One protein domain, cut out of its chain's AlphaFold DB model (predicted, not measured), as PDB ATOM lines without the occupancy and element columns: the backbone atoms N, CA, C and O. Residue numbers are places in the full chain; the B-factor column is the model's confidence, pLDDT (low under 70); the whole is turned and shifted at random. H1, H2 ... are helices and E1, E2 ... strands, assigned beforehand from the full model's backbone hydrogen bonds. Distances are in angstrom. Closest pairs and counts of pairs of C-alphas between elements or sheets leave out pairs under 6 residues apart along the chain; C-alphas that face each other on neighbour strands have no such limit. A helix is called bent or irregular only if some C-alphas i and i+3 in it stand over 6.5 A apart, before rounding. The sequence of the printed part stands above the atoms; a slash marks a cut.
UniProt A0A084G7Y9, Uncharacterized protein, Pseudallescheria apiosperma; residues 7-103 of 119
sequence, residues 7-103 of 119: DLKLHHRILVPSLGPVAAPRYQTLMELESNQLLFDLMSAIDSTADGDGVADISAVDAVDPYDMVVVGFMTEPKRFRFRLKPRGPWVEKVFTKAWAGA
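AT A GLANCE: This is residues 7 to 103 of the 119 residues of an uncharacterized protein of Pseudallescheria apiosperma (UniProt A0A084G7Y9). The model is an open, flat frame shaped like a U: the long helix H2 is its base, the helix H1 sticks out with residues 7 to 17 from the beginning of H2, and on the other side of an empty middle a long two-stranded arm rises from near the far end of H2 to the small hairpin E1 and E2. The last helix, H3, folds back and crosses the later half of H2 steeply. The printed part has 97 residues with three named helices and two named strands, in the order H1, H2, E1, E2, H3; the sheet is E1 - E2, antiparallel, and the class is mostly helix. The whole is extended, with a radius of gyration of the C-alphas of 19.6 A and spans of 55 by 44 by 19 A.

IN THESE COORDINATES: Find C-alpha 7 at (32.163, 34.327, -61.490); from there H1 runs over residues 7 to 18, 17.9 A. It is irregular, but only just: C-alphas 14 and 17 are 6.7 A apart. H2, residues 24 to 47, begins at C-alpha 24 (25.586, 25.693, -38.942) and measures 33.8 A; it is irregular, with C-alphas 26 and 29 7.1 A apart, and has a kink of 28 degrees near residue 31. E1 is residues 69 to 72, 9.4 A, and E2 is residues 75 to 78, 10.0 A. H3, residues 90 to 102, spans 18.8 A and ends at C-alpha 102 (17.251, 5.881, -31.344).

HOW THE PARTS SIT: Start at H1: it is close to H2 but not clearly touching, the closest C-alphas being those of Ser 18 and Ala 24, 7.7 A apart, and their lines are about perpendicular at 80 degrees. Look next at residues 36 to 43 of H2, the part that touches H3; the closest C-alphas, of Phe 40 and Phe 96, are 6.1 A apart, at a steep tilt of 47 degrees, opposite ways. E1 and E2 form a hairpin, antiparallel at 142 degrees, with N 70 and O 77 at 2.8 A and N 77 and O 70 at 2.9 A, within hydrogen-bond range. Residues 59 to 60 pair with residues 83 to 84, antiparallel. H1 and H3 are apart, and so are H2 and E2. In H3 every O i to N i+4 pair is within hydrogen-bond range; in H1 it is 6 of 8 and in H2 18 of 20.

THE WHOLE: The two farthest C-alphas, of Asp 7 and Asp 53, are 56.6 A apart. The printed part has no cut. The links H2 to E1, 21 residues, and E2 to H3, 11 residues, are long. Residues 7 to 17 and 19 to 25 stand free. The mean pLDDT of the printed part is 80.5, and residues 49 to 60 are under 70.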
ATOM      1  N   ASP A   7      32.756  35.654 -61.638       80.44
ATOM      2  CA  ASP A   7      32.163  34.327 -61.490       80.44
ATOM      3  C   ASP A   7      32.432  33.739 -60.098       80.44
ATOM      4  O   ASP A   7      31.505  33.367 -59.377       80.44
ATOM      5  N   LEU A   8      33.689  33.749 -59.656       79.06
ATOM      6  CA  LEU A   8      34.072  33.205 -58.358       79.06
ATOM      7  C   LEU A   8      33.540  34.063 -57.201       79.06
ATOM      8  O   LEU A   8      33.111  33.534 -56.175       79.06
ATOM      9  N   LYS A   9      33.487  35.390 -57.381       82.25
ATOM     10  CA  LYS A   9      32.837  36.317 -56.440       82.25
ATOM     11  C   LYS A   9      31.336  36.027 -56.307       82.25
ATOM     12  O   LYS A   9      30.813  36.086 -55.193       82.25
ATOM     13  N   LEU A  10      30.647  35.695 -57.400       82.00
ATOM     14  CA  LEU A  10      29.233  35.310 -57.375       82.00
ATOM     15  C   LEU A  10      29.029  33.963 -56.670       82.00
ATOM     16  O   LEU A  10      28.223  33.888 -55.745       82.00
ATOM     17  N   HIS A  11      29.794  32.933 -57.041       79.06
ATOM     18  CA  HIS A  11      29.722  31.616 -56.400       79.06
ATOM     19  C   HIS A  11      29.978  31.696 -54.894       79.06
ATOM     20  O   HIS A  11      29.226  31.126 -54.105       79.06
ATOM     21  N   HIS A  12      30.977  32.478 -54.482       80.06
ATOM     22  CA  HIS A  12      31.250  32.729 -53.072       80.06
ATOM     23  C   HIS A  12      30.052  33.400 -52.380       80.06
ATOM     24  O   HIS A  12      29.624  32.945 -51.327       80.06
ATOM     25  N   ARG A  13      29.429  34.423 -52.981       78.81
ATOM     26  CA  ARG A  13      28.242  35.080 -52.391       78.81
ATOM     27  C   ARG A  13      27.038  34.150 -52.247       78.81
ATOM     28  O   ARG A  13      26.277  34.329 -51.301       78.81
ATOM     29  N   ILE A  14      26.869  33.187 -53.149       78.44
ATOM     30  CA  ILE A  14      25.769  32.215 -53.097       78.44
ATOM     31  C   ILE A  14      26.022  31.154 -52.015       78.44
ATOM     32  O   ILE A  14      25.107  30.809 -51.273       78.44
ATOM     33  N   LEU A  15      27.257  30.657 -51.888       75.62
ATOM     34  CA  LEU A  15      27.582  29.534 -51.000       75.62
ATOM     35  C   LEU A  15      27.925  29.960 -49.566       75.62
ATOM     36  O   LEU A  15      27.598  29.247 -48.620       75.62
ATOM     37  N   VAL A  16      28.539  31.128 -49.366       77.00
ATOM     38  CA  VAL A  16      28.965  31.610 -48.035       77.00
ATOM     39  C   VAL A  16      27.841  31.644 -46.995       77.00
ATOM     40  O   VAL A  16      28.098  31.238 -45.862       77.00
ATOM     41  N   PRO A  17      26.597  32.049 -47.321       73.31
ATOM     42  CA  PRO A  17      25.496  32.002 -46.364       73.31
ATOM     43  C   PRO A  17      25.193  30.592 -45.836       73.31
ATOM     44  O   PRO A  17      24.759  30.470 -44.694       73.31
ATOM     45  N   SER A  18      25.457  29.539 -46.621       71.00
ATOM     46  CA  SER A  18      25.301  28.136 -46.191       71.00
ATOM     47  C   SER A  18      26.480  27.600 -45.368       71.00
ATOM     48  O   SER A  18      26.324  26.617 -44.653       71.00
ATOM     49  N   LEU A  19      27.635  28.273 -45.416       70.94
ATOM     50  CA  LEU A  19      28.872  27.900 -44.714       70.94
ATOM     51  C   LEU A  19      29.128  28.754 -43.457       70.94
ATOM     52  O   LEU A  19      30.177  28.647 -42.827       70.94
ATOM     53  N   GLY A  20      28.188  29.634 -43.102       76.50
ATOM     54  CA  GLY A  20      28.305  30.542 -41.964       76.50
ATOM     55  C   GLY A  20      27.725  29.987 -40.654       76.50
ATOM     56  O   GLY A  20      26.915  29.056 -40.663       76.50
ATOM     57  N   PRO A  21      28.035  30.625 -39.508       74.94
ATOM     58  CA  PRO A  21      27.521  30.225 -38.192       74.94
ATOM     59  C   PRO A  21      25.989  30.294 -38.084       74.94
ATOM     60  O   PRO A  21      25.407  29.647 -37.224       74.94
ATOM     61  N   VAL A  22      25.326  31.050 -38.965       77.44
ATOM     62  CA  VAL A  22      23.857  31.136 -39.039       77.44
ATOM     63  C   VAL A  22      23.243  29.877 -39.664       77.44
ATOM     64  O   VAL A  22      22.144  29.477 -39.288       77.44
ATOM     65  N   ALA A  23      23.947  29.234 -40.600       75.31
ATOM     66  CA  ALA A  23      23.504  27.998 -41.240       75.31
ATOM     67  C   ALA A  23      23.960  26.741 -40.483       75.31
ATOM     68  O   ALA A  23      23.295  25.714 -40.579       75.31
ATOM     69  N   ALA A  24      25.034  26.826 -39.689       78.44
ATOM     70  CA  ALA A  24      25.586  25.693 -38.942       78.44
ATOM     71  C   ALA A  24      24.548  24.916 -38.094       78.44
ATOM     72  O   ALA A  24      24.520  23.688 -38.202       78.44
ATOM     73  N   PRO A  25      23.621  25.559 -37.346       82.62
ATOM     74  CA  PRO A  25      22.616  24.834 -36.567       82.62
ATOM     75  C   PRO A  25      21.667  23.973 -37.410       82.62
ATOM     76  O   PRO A  25      21.136  22.992 -36.902       82.62
ATOM     77  N   ARG A  26      21.451  24.310 -38.694       80.31
ATOM     78  CA  ARG A  26      20.563  23.545 -39.590       80.31
ATOM     79  C   ARG A  26      21.143  22.189 -39.974       80.31
ATOM     80  O   ARG A  26      20.391  21.248 -40.185       80.31
ATOM     81  N   TYR A  27      22.466  22.101 -40.071       82.75
ATOM     82  CA  TYR A  27      23.163  20.870 -40.445       82.75
ATOM     83  C   TYR A  27      23.674  20.093 -39.236       82.75
ATOM     84  O   TYR A  27      24.113  18.959 -39.393       82.75
ATOM     85  N   GLN A  28      23.603  20.672 -38.037       84.38
ATOM     86  CA  GLN A  28      24.094  20.058 -36.807       84.38
ATOM     87  C   GLN A  28      23.509  18.660 -36.582       84.38
ATOM     88  O   GLN A  28      24.250  17.714 -36.338       84.38
ATOM     89  N   THR A  29      22.196  18.507 -36.743       87.25
ATOM     90  CA  THR A  29      21.495  17.225 -36.571       87.25
ATOM     91  C   THR A  29      21.925  16.178 -37.598       87.25
ATOM     92  O   THR A  29      22.053  15.000 -37.266       87.25
ATOM     93  N   LEU A  30      22.191  16.599 -38.837       88.19
ATOM     94  CA  LEU A  30      22.719  15.727 -39.883       88.19
ATOM     95  C   LEU A  30      24.166  15.321 -39.582       88.19
ATOM     96  O   LEU A  30      24.494  14.145 -39.678       88.19
ATOM     97  N   MET A  31      25.013  16.265 -39.165       88.31
ATOM     98  CA  MET A  31      26.393  15.976 -38.765       88.31
ATOM     99  C   MET A  31      26.446  15.006 -37.580       88.31
ATOM    100  O   MET A  31      27.278  14.103 -37.558       88.31
ATOM    101  N   GLU A  32      25.541  15.149 -36.611       89.75
ATOM    102  CA  GLU A  32      25.414  14.220 -35.485       89.75
ATOM    103  C   GLU A  32      24.963  12.826 -35.935       89.75
ATOM    104  O   GLU A  32      25.493  11.826 -35.448       89.75
ATOM    105  N   LEU A  33      24.024  12.732 -36.883       91.62
ATOM    106  CA  LEU A  33      23.601  11.454 -37.458       91.62
ATOM    107  C   LEU A  33      24.756  10.753 -38.187       91.62
ATOM    108  O   LEU A  33      25.009   9.579 -37.924       91.62
ATOM    109  N   GLU A  34      25.467  11.477 -39.051       91.19
ATOM    110  CA  GLU A  34      26.635  10.978 -39.786       91.19
ATOM    111  C   GLU A  34      27.751  10.543 -38.831       91.19
ATOM    112  O   GLU A  34      28.337   9.471 -38.981       91.19
ATOM    113  N   SER A  35      28.001  11.324 -37.777       91.50
ATOM    114  CA  SER A  35      28.963  10.947 -36.743       91.50
ATOM    115  C   SER A  35      28.548   9.665 -36.020       91.50
ATOM    116  O   SER A  35      29.405   8.835 -35.718       91.50
ATOM    117  N   ASN A  36      27.258   9.482 -35.726       91.44
ATOM    118  CA  ASN A  36      26.763   8.267 -35.079       91.44
ATOM    119  C   ASN A  36      26.857   7.046 -36.005       91.44
ATOM    120  O   ASN A  36      27.261   5.979 -35.545       91.44
ATOM    121  N   GLN A  37      26.528   7.209 -37.290       92.62
ATOM    122  CA  GLN A  37      26.681   6.169 -38.310       92.62
ATOM    123  C   GLN A  37      28.147   5.735 -38.412       92.62
ATOM    124  O   GLN A  37      28.445   4.551 -38.280       92.62
ATOM    125  N   LEU A  38      29.070   6.693 -38.538       91.62
ATOM    126  CA  LEU A  38      30.503   6.417 -38.624       91.62
ATOM    127  C   LEU A  38      31.009   5.624 -37.415       91.62
ATOM    128  O   LEU A  38      31.761   4.665 -37.574       91.62
ATOM    129  N   LEU A  39      30.611   6.010 -36.200       89.75
ATOM    130  CA  LEU A  39      31.036   5.320 -34.979       89.75
ATOM    131  C   LEU A  39      30.461   3.901 -34.890       89.75
ATOM    132  O   LEU A  39      31.152   2.990 -34.434       89.75
ATOM    133  N   PHE A  40      29.225   3.702 -35.347       89.69
ATOM    134  CA  PHE A  40      28.597   2.385 -35.408       89.69
ATOM    135  C   PHE A  40      29.280   1.462 -36.430       89.69
ATOM    136  O   PHE A  40      29.570   0.300 -36.128       89.69
ATOM    137  N   ASP A  41      29.602   1.988 -37.611       90.31
ATOM    138  CA  ASP A  41      30.318   1.249 -38.652       90.31
ATOM    139  C   ASP A  41      31.738   0.906 -38.211       90.31
ATOM    140  O   ASP A  41      32.204  -0.213 -38.417       90.31
ATOM    141  N   LEU A  42      32.408   1.842 -37.539       87.19
ATOM    142  CA  LEU A  42      33.737   1.627 -36.987       87.19
ATOM    143  C   LEU A  42      33.740   0.519 -35.931       87.19
ATOM    144  O   LEU A  42      34.630  -0.326 -35.946       87.19
ATOM    145  N   MET A  43      32.744   0.494 -35.040       84.50
ATOM    146  CA  MET A  43      32.582  -0.582 -34.058       84.50
ATOM    147  C   MET A  43      32.396  -1.934 -34.756       84.50
ATOM    148  O   MET A  43      33.121  -2.882 -34.467       84.50
ATOM    149  N   SER A  44      31.494  -1.991 -35.739       85.19
ATOM    150  CA  SER A  44      31.221  -3.207 -36.514       85.19
ATOM    151  C   SER A  44      32.462  -3.702 -37.273       85.19
ATOM    152  O   SER A  44      32.724  -4.905 -37.361       85.19
ATOM    153  N   ALA A  45      33.265  -2.773 -37.796       85.06
ATOM    154  CA  ALA A  45      34.537  -3.079 -38.436       85.06
ATOM    155  C   ALA A  45      35.576  -3.609 -37.432       85.06
ATOM    156  O   ALA A  45      36.285  -4.560 -37.751       85.06
ATOM    157  N   ILE A  46      35.646  -3.049 -36.218       81.50
ATOM    158  CA  ILE A  46      36.542  -3.531 -35.155       81.50
ATOM    159  C   ILE A  46      36.169  -4.956 -34.735       81.50
ATOM    160  O   ILE A  46      37.054  -5.810 -34.665       81.50
ATOM    161  N   ASP A  47      34.884  -5.240 -34.518       76.00
ATOM    162  CA  ASP A  47      34.411  -6.581 -34.144       76.00
ATOM    163  C   ASP A  47      34.753  -7.628 -35.213       76.00
ATOM    164  O   ASP A  47      35.078  -8.773 -34.899       76.00
ATOM    165  N   SER A  48      34.784  -7.213 -36.481       71.31
ATOM    166  CA  SER A  48      35.199  -8.061 -37.603       71.31
ATOM    167  C   SER A  48      36.714  -8.342 -37.640       71.31
ATOM    168  O   SER A  48      37.152  -9.225 -38.373       71.31
ATOM    169  N   THR A  49      37.525  -7.610 -36.867       65.00
ATOM    170  CA  THR A  49      39.004  -7.690 -36.848       65.00
ATOM    171  C   THR A  49      39.578  -8.324 -35.574       65.00
ATOM    172  O   THR A  49      40.769  -8.186 -35.300       65.00
ATOM    173  N   ALA A  50      38.744  -8.992 -34.773       57.56
ATOM    174  CA  ALA A  50      39.086  -9.440 -33.427       57.56
ATOM    175  C   ALA A  50      40.253 -10.452 -33.356       57.56
ATOM    176  O   ALA A  50      40.046 -11.658 -33.445       57.56
ATOM    177  N   ASP A  51      41.451  -9.940 -33.047       51.78
ATOM    178  CA  ASP A  51      42.463 -10.601 -32.214       51.78
ATOM    179  C   ASP A  51      42.492  -9.882 -30.854       51.78
ATOM    180  O   ASP A  51      42.703  -8.667 -30.759       51.78
ATOM    181  N   GLY A  52      42.174 -10.618 -29.790       54.00
ATOM    182  CA  GLY A  52      41.918 -10.068 -28.464       54.00
ATOM    183  C   GLY A  52      43.179  -9.712 -27.679       54.00
ATOM    184  O   GLY A  52      43.980 -10.585 -27.384       54.00
ATOM    185  N   ASP A  53      43.282  -8.460 -27.224       47.56
ATOM    186  CA  ASP A  53      43.963  -8.137 -25.962       47.56
ATOM    187  C   ASP A  53      43.421  -6.844 -25.329       47.56
ATOM    188  O   ASP A  53      43.087  -5.879 -26.020       47.56
ATOM    189  N   GLY A  54      43.176  -6.881 -24.023       48.59
ATOM    190  CA  GLY A  54      42.238  -6.056 -23.262       48.59
ATOM    191  C   GLY A  54      42.798  -4.810 -22.593       48.59
ATOM    192  O   GLY A  54      42.838  -4.805 -21.376       48.59
ATOM    193  N   VAL A  55      43.082  -3.727 -23.326       41.94
ATOM    194  CA  VAL A  55      43.161  -2.346 -22.787       41.94
ATOM    195  C   VAL A  55      42.800  -1.355 -23.902       41.94
ATOM    196  O   VAL A  55      43.103  -1.590 -25.068       41.94
ATOM    197  N   ALA A  56      42.098  -0.272 -23.575       46.47
ATOM    198  CA  ALA A  56      41.748   0.764 -24.541       46.47
ATOM    199  C   ALA A  56      42.969   1.621 -24.883       46.47
ATOM    200  O   ALA A  56      43.343   2.486 -24.093       46.47
ATOM    201  N   ASP A  57      43.564   1.391 -26.046       56.22
ATOM    202  CA  ASP A  57      44.697   2.181 -26.513       56.22
ATOM    203  C   ASP A  57      44.609   2.383 -28.026       56.22
ATOM    204  O   ASP A  57      44.296   1.444 -28.766       56.22
ATOM    205  N   ILE A  58      44.863   3.610 -28.487       63.56
ATOM    206  CA  ILE A  58      45.144   3.851 -29.906       63.56
ATOM    207  C   ILE A  58      46.573   3.363 -30.091       63.56
ATOM    208  O   ILE A  58      47.529   4.092 -29.844       63.56
ATOM    209  N   SER A  59      46.712   2.098 -30.463       65.56
ATOM    210  CA  SER A  59      48.022   1.486 -30.643       65.56
ATOM    211  C   SER A  59      48.351   1.437 -32.122       65.56
ATOM    212  O   SER A  59      47.511   1.102 -32.959       65.56
ATOM    213  N   ALA A  60      49.583   1.784 -32.468       64.12
ATOM    214  CA  ALA A  60      50.073   1.494 -33.800       64.12
ATOM    215  C   ALA A  60      50.114  -0.034 -33.986       64.12
ATOM    216  O   ALA A  60      50.535  -0.758 -33.085       64.12
ATOM    217  N   VAL A  61      49.626  -0.528 -35.128       70.50
ATOM    218  CA  VAL A  61      49.690  -1.971 -35.439       70.50
ATOM    219  C   VAL A  61      51.136  -2.381 -35.711       70.50
ATOM    220  O   VAL A  61      51.553  -3.472 -35.340       70.50
ATOM    221  N   ASP A  62      51.888  -1.468 -36.321       78.94
ATOM    222  CA  ASP A  62      53.288  -1.610 -36.699       78.94
ATOM    223  C   ASP A  62      54.107  -0.492 -36.020       78.94
ATOM    224  O   ASP A  62      53.545   0.523 -35.606       78.94
ATOM    225  N   ALA A  63      55.431  -0.638 -35.899       79.75
ATOM    226  CA  ALA A  63      56.281   0.445 -35.396       79.75
ATOM    227  C   ALA A  63      56.205   1.654 -36.350       79.75
ATOM    228  O   ALA A  63      56.609   1.558 -37.507       79.75
ATOM    229  N   VAL A  64      55.659   2.776 -35.873       81.12
ATOM    230  CA  VAL A  64      55.506   4.013 -36.655       81.12
ATOM    231  C   VAL A  64      56.705   4.914 -36.393       81.12
ATOM    232  O   VAL A  64      56.931   5.318 -35.254       81.12
ATOM    233  N   ASP A  65      57.461   5.234 -37.445       86.62
ATOM    234  CA  ASP A  65      58.508   6.257 -37.404       86.62
ATOM    235  C   ASP A  65      57.863   7.655 -37.488       86.62
ATOM    236  O   ASP A  65      57.247   7.975 -38.508       86.62
ATOM    237  N   PRO A  66      57.995   8.509 -36.453       85.19
ATOM    238  CA  PRO A  66      57.426   9.856 -36.456       85.19
ATOM    239  C   PRO A  66      57.977  10.779 -37.553       85.19
ATOM    240  O   PRO A  66      57.370  11.815 -37.821       85.19
ATOM    241  N   TYR A  67      59.119  10.439 -38.157       89.19
ATOM    242  CA  TYR A  67      59.790  11.252 -39.172       89.19
ATOM    243  C   TYR A  67      59.685  10.677 -40.595       89.19
ATOM    244  O   TYR A  67      60.220  11.289 -41.523       89.19
ATOM    245  N   ASP A  68      58.969   9.563 -40.803       89.62
ATOM    246  CA  ASP A  68      58.691   9.017 -42.143       89.62
ATOM    247  C   ASP A  68      57.605   9.859 -42.846       89.62
ATOM    248  O   ASP A  68      56.408   9.550 -42.841       89.62
ATOM    249  N   MET A  69      58.042  10.992 -43.402       91.00
ATOM    250  CA  MET A  69      57.214  12.011 -44.050       91.00
ATOM    251  C   MET A  69      57.328  11.925 -45.575       91.00
ATOM    252  O   MET A  69      58.418  11.780 -46.130       91.00
ATOM    253  N   VAL A  70      56.207  12.098 -46.271       90.94
ATOM    254  CA  VAL A  70      56.127  12.116 -47.733       90.94
ATOM    255  C   VAL A  70      55.727  13.512 -48.201       90.94
ATOM    256  O   VAL A  70      54.787  14.119 -47.690       90.94
ATOM    257  N   VAL A  71      56.446  14.040 -49.192       89.56
ATOM    258  CA  VAL A  71      56.063  15.284 -49.868       89.56
ATOM    259  C   VAL A  71      54.969  14.957 -50.879       89.56
ATOM    260  O   VAL A  71      55.223  14.270 -51.869       89.56
ATOM    261  N   VAL A  72      53.759  15.460 -50.646       85.50
ATOM    262  CA  VAL A  72      52.630  15.335 -51.570       85.50
ATOM    263  C   VAL A  72      52.225  16.733 -52.030       85.50
ATOM    264  O   VAL A  72      51.617  17.520 -51.304       85.50
ATOM    265  N   GLY A  73      52.617  17.069 -53.262       88.50
ATOM    266  CA  GLY A  73      52.457  18.417 -53.808       88.50
ATOM    267  C   GLY A  73      53.305  19.439 -53.046       88.50
ATOM    268  O   GLY A  73      54.528  19.333 -53.026       88.50
ATOM    269  N   PHE A  74      52.651  20.427 -52.428       88.25
ATOM    270  CA  PHE A  74      53.296  21.474 -51.616       88.25
ATOM    271  C   PHE A  74      53.239  21.203 -50.101       88.25
ATOM    272  O   PHE A  74      53.699  22.038 -49.325       88.25
ATOM    273  N   MET A  75      52.674  20.069 -49.671       84.38
ATOM    274  CA  MET A  75      52.527  19.705 -48.259       84.38
ATOM    275  C   MET A  75      53.404  18.497 -47.918       84.38
ATOM    276  O   MET A  75      53.568  17.585 -48.726       84.38
ATOM    277  N   THR A  76      53.955  18.475 -46.706       89.25
ATOM    278  CA  THR A  76      54.594  17.288 -46.124       89.25
ATOM    279  C   THR A  76      53.596  16.591 -45.216       89.25
ATOM    280  O   THR A  76      53.190  17.166 -44.205       89.25
ATOM    281  N   GLU A  77      53.214  15.366 -45.559       91.81
ATOM    282  CA  GLU A  77      52.292  14.555 -44.765       91.81
ATOM    283  C   GLU A  77      52.985  13.300 -44.218       91.81
ATOM    284  O   GLU A  77      53.870  12.753 -44.880       91.81
ATOM    285  N   PRO A  78      52.624  12.826 -43.011       90.06
ATOM    286  CA  PRO A  78      53.089  11.535 -42.524       90.06
ATOM    287  C   PRO A  78      52.658  10.424 -43.476       90.06
ATOM    288  O   PRO A  78      51.548  10.443 -44.019       90.06
ATOM    289  N   LYS A  79      53.511   9.418 -43.654       88.88
ATOM    290  CA  LYS A  79      53.141   8.240 -44.432       88.88
ATOM    291  C   LYS A  79      51.942   7.534 -43.800       88.88
ATOM    292  O   LYS A  79      51.796   7.474 -42.582       88.88
ATOM    293  N   ARG A  80      51.079   6.959 -44.638       85.56
ATOM    294  CA  ARG A  80      49.916   6.195 -44.166       85.56
ATOM    295  C   ARG A  80      50.375   5.008 -43.320       85.56
ATOM    296  O   ARG A  80      51.170   4.195 -43.786       85.56
ATOM    297  N   PHE A  81      49.819   4.883 -42.122       84.38
ATOM    298  CA  PHE A  81      50.077   3.770 -41.213       84.38
ATOM    299  C   PHE A  81      48.767   3.174 -40.695       84.38
ATOM    300  O   PHE A  81      47.701   3.785 -40.783       84.38
ATOM    301  N   ARG A  82      48.851   1.952 -40.167       80.50
ATOM    302  CA  ARG A  82      47.716   1.252 -39.560       80.50
ATOM    303  C   ARG A  82      47.763   1.409 -38.050       80.50
ATOM    304  O   ARG A  82      48.816   1.270 -37.430       80.50
ATOM    305  N   PHE A  83      46.605   1.641 -37.460       79.88
ATOM    306  CA  PHE A  83      46.431   1.689 -36.019       79.88
ATOM    307  C   PHE A  83      45.249   0.810 -35.628       79.88
ATOM    308  O   PHE A  83      44.301   0.629 -36.394       79.88
ATOM    309  N   ARG A  84      45.340   0.222 -34.440       78.31
ATOM    310  CA  ARG A  84      44.282  -0.566 -33.836       78.31
ATOM    311  C   ARG A  84      43.477   0.360 -32.944       78.31
ATOM    312  O   ARG A  84      44.022   1.053 -32.086       78.31
ATOM    313  N   LEU A  85      42.171   0.350 -33.155       78.25
ATOM    314  CA  LEU A  85      41.221   0.985 -32.262       78.25
ATOM    315  C   LEU A  85      40.565  -0.082 -31.410       78.25
ATOM    316  O   LEU A  85      40.107  -1.102 -31.919       78.25
ATOM    317  N   LYS A  86      40.506   0.176 -30.108       79.06
ATOM    318  CA  LYS A  86      39.807  -0.681 -29.164       79.06
ATOM    319  C   LYS A  86      38.843   0.149 -28.317       79.06
ATOM    320  O   LYS A  86      39.279   1.115 -27.681       79.06
ATOM    321  N   PRO A  87      37.545  -0.205 -28.273       79.88
ATOM    322  CA  PRO A  87      36.585   0.448 -27.396       79.88
ATOM    323  C   PRO A  87      37.024   0.365 -25.935       79.88
ATOM    324  O   PRO A  87      37.582  -0.640 -25.494       79.88
ATOM    325  N   ARG A  88      36.723   1.410 -25.155       81.94
ATOM    326  CA  ARG A  88      37.143   1.479 -23.744       81.94
ATOM    327  C   ARG A  88      36.558   0.393 -22.851       81.94
ATOM    328  O   ARG A  88      37.114   0.092 -21.802       81.94
ATOM    329  N   GLY A  89      35.443  -0.188 -23.260       83.00
ATOM    330  CA  GLY A  89      34.844  -1.335 -22.606       83.00
ATOM    331  C   GLY A  89      33.477  -1.658 -23.203       83.00
ATOM    332  O   GLY A  89      32.980  -0.902 -24.039       83.00
ATOM    333  N   PRO A  90      32.823  -2.728 -22.724       83.88
ATOM    334  CA  PRO A  90      31.539  -3.191 -23.262       83.88
ATOM    335  C   PRO A  90      30.397  -2.171 -23.128       83.88
ATOM    336  O   PRO A  90      29.368  -2.272 -23.788       83.88
ATOM    337  N   TRP A  91      30.537  -1.179 -22.242       87.19
ATOM    338  CA  TRP A  91      29.546  -0.113 -22.101       87.19
ATOM    339  C   TRP A  91      29.536   0.833 -23.308       87.19
ATOM    340  O   TRP A  91      28.482   1.377 -23.627       87.19
ATOM    341  N   VAL A  92      30.675   1.010 -23.986       86.88
ATOM    342  CA  VAL A  92      30.816   1.902 -25.148       86.88
ATOM    343  C   VAL A  92      29.979   1.383 -26.312       86.88
ATOM    344  O   VAL A  92      29.205   2.130 -26.902       86.88
ATOM    345  N   GLU A  93      30.062   0.081 -26.575       83.62
ATOM    346  CA  GLU A  93      29.244  -0.596 -27.581       83.62
ATOM    347  C   GLU A  93      27.747  -0.399 -27.304       83.62
ATOM    348  O   GLU A  93      26.989  -0.001 -28.184       83.62
ATOM    349  N   LYS A  94      27.318  -0.563 -26.046       88.06
ATOM    350  CA  LYS A  94      25.920  -0.321 -25.653       88.06
ATOM    351  C   LYS A  94      25.485   1.122 -25.899       88.06
ATOM    352  O   LYS A  94      24.333   1.342 -26.268       88.06
ATOM    353  N   VAL A  95      26.370   2.098 -25.681       90.31
ATOM    354  CA  VAL A  95      26.083   3.516 -25.948       90.31
ATOM    355  C   VAL A  95      25.872   3.740 -27.438       90.31
ATOM    356  O   VAL A  95      24.851   4.319 -27.801       90.31
ATOM    357  N   PHE A  96      26.769   3.241 -28.291       87.62
ATOM    358  CA  PHE A  96      26.641   3.407 -29.738       87.62
ATOM    359  C   PHE A  96      25.424   2.683 -30.298       87.62
ATOM    360  O   PHE A  96      24.644   3.292 -31.022       87.62
ATOM    361  N   THR A  97      25.180   1.439 -29.892       87.50
ATOM    362  CA  THR A  97      24.001   0.682 -30.328       87.50
ATOM    363  C   THR A  97      22.705   1.362 -29.891       87.50
ATOM    364  O   THR A  97      21.762   1.463 -30.673       87.50
ATOM    365  N   LYS A  98      22.650   1.895 -28.662       91.88
ATOM    366  CA  LYS A  98      21.485   2.649 -28.179       91.88
ATOM    367  C   LYS A  98      21.297   3.965 -28.939       91.88
ATOM    368  O   LYS A  98      20.170   4.280 -29.315       91.88
ATOM    369  N   ALA A  99      22.372   4.723 -29.149       89.12
ATOM    370  CA  ALA A  99      22.338   5.983 -29.886       89.12
ATOM    371  C   ALA A  99      21.890   5.757 -31.336       89.12
ATOM    372  O   ALA A  99      20.994   6.445 -31.821       89.12
ATOM    373  N   TRP A 100      22.433   4.729 -31.990       91.00
ATOM    374  CA  TRP A 100      22.102   4.365 -33.362       91.00
ATOM    375  C   TRP A 100      20.668   3.846 -33.525       91.00
ATOM    376  O   TRP A 100      19.991   4.179 -34.499       91.00
ATOM    377  N   ALA A 101      20.172   3.060 -32.566       90.38
ATOM    378  CA  ALA A 101      18.794   2.569 -32.578       90.38
ATOM    379  C   ALA A 101      17.762   3.691 -32.367       90.38
ATOM    380  O   ALA A 101      16.657   3.614 -32.900       90.38
ATOM    381  N   GLY A 102      18.112   4.724 -31.596       88.25
ATOM    382  CA  GLY A 102      17.251   5.881 -31.344       88.25
ATOM    383  C   GLY A 102      17.326   6.981 -32.407       88.25
ATOM    384  O   GLY A 102      16.509   7.900 -32.373       88.25
ATOM    385  N   ALA A 103      18.285   6.920 -33.333       87.88
ATOM    386  CA  ALA A 103      18.505   7.968 -34.323       87.88
ATOM    387  C   ALA A 103      17.450   7.943 -35.444       87.88
ATOM    388  O   ALA A 103      17.158   6.904 -36.044       87.88
TER     389      ALA A 103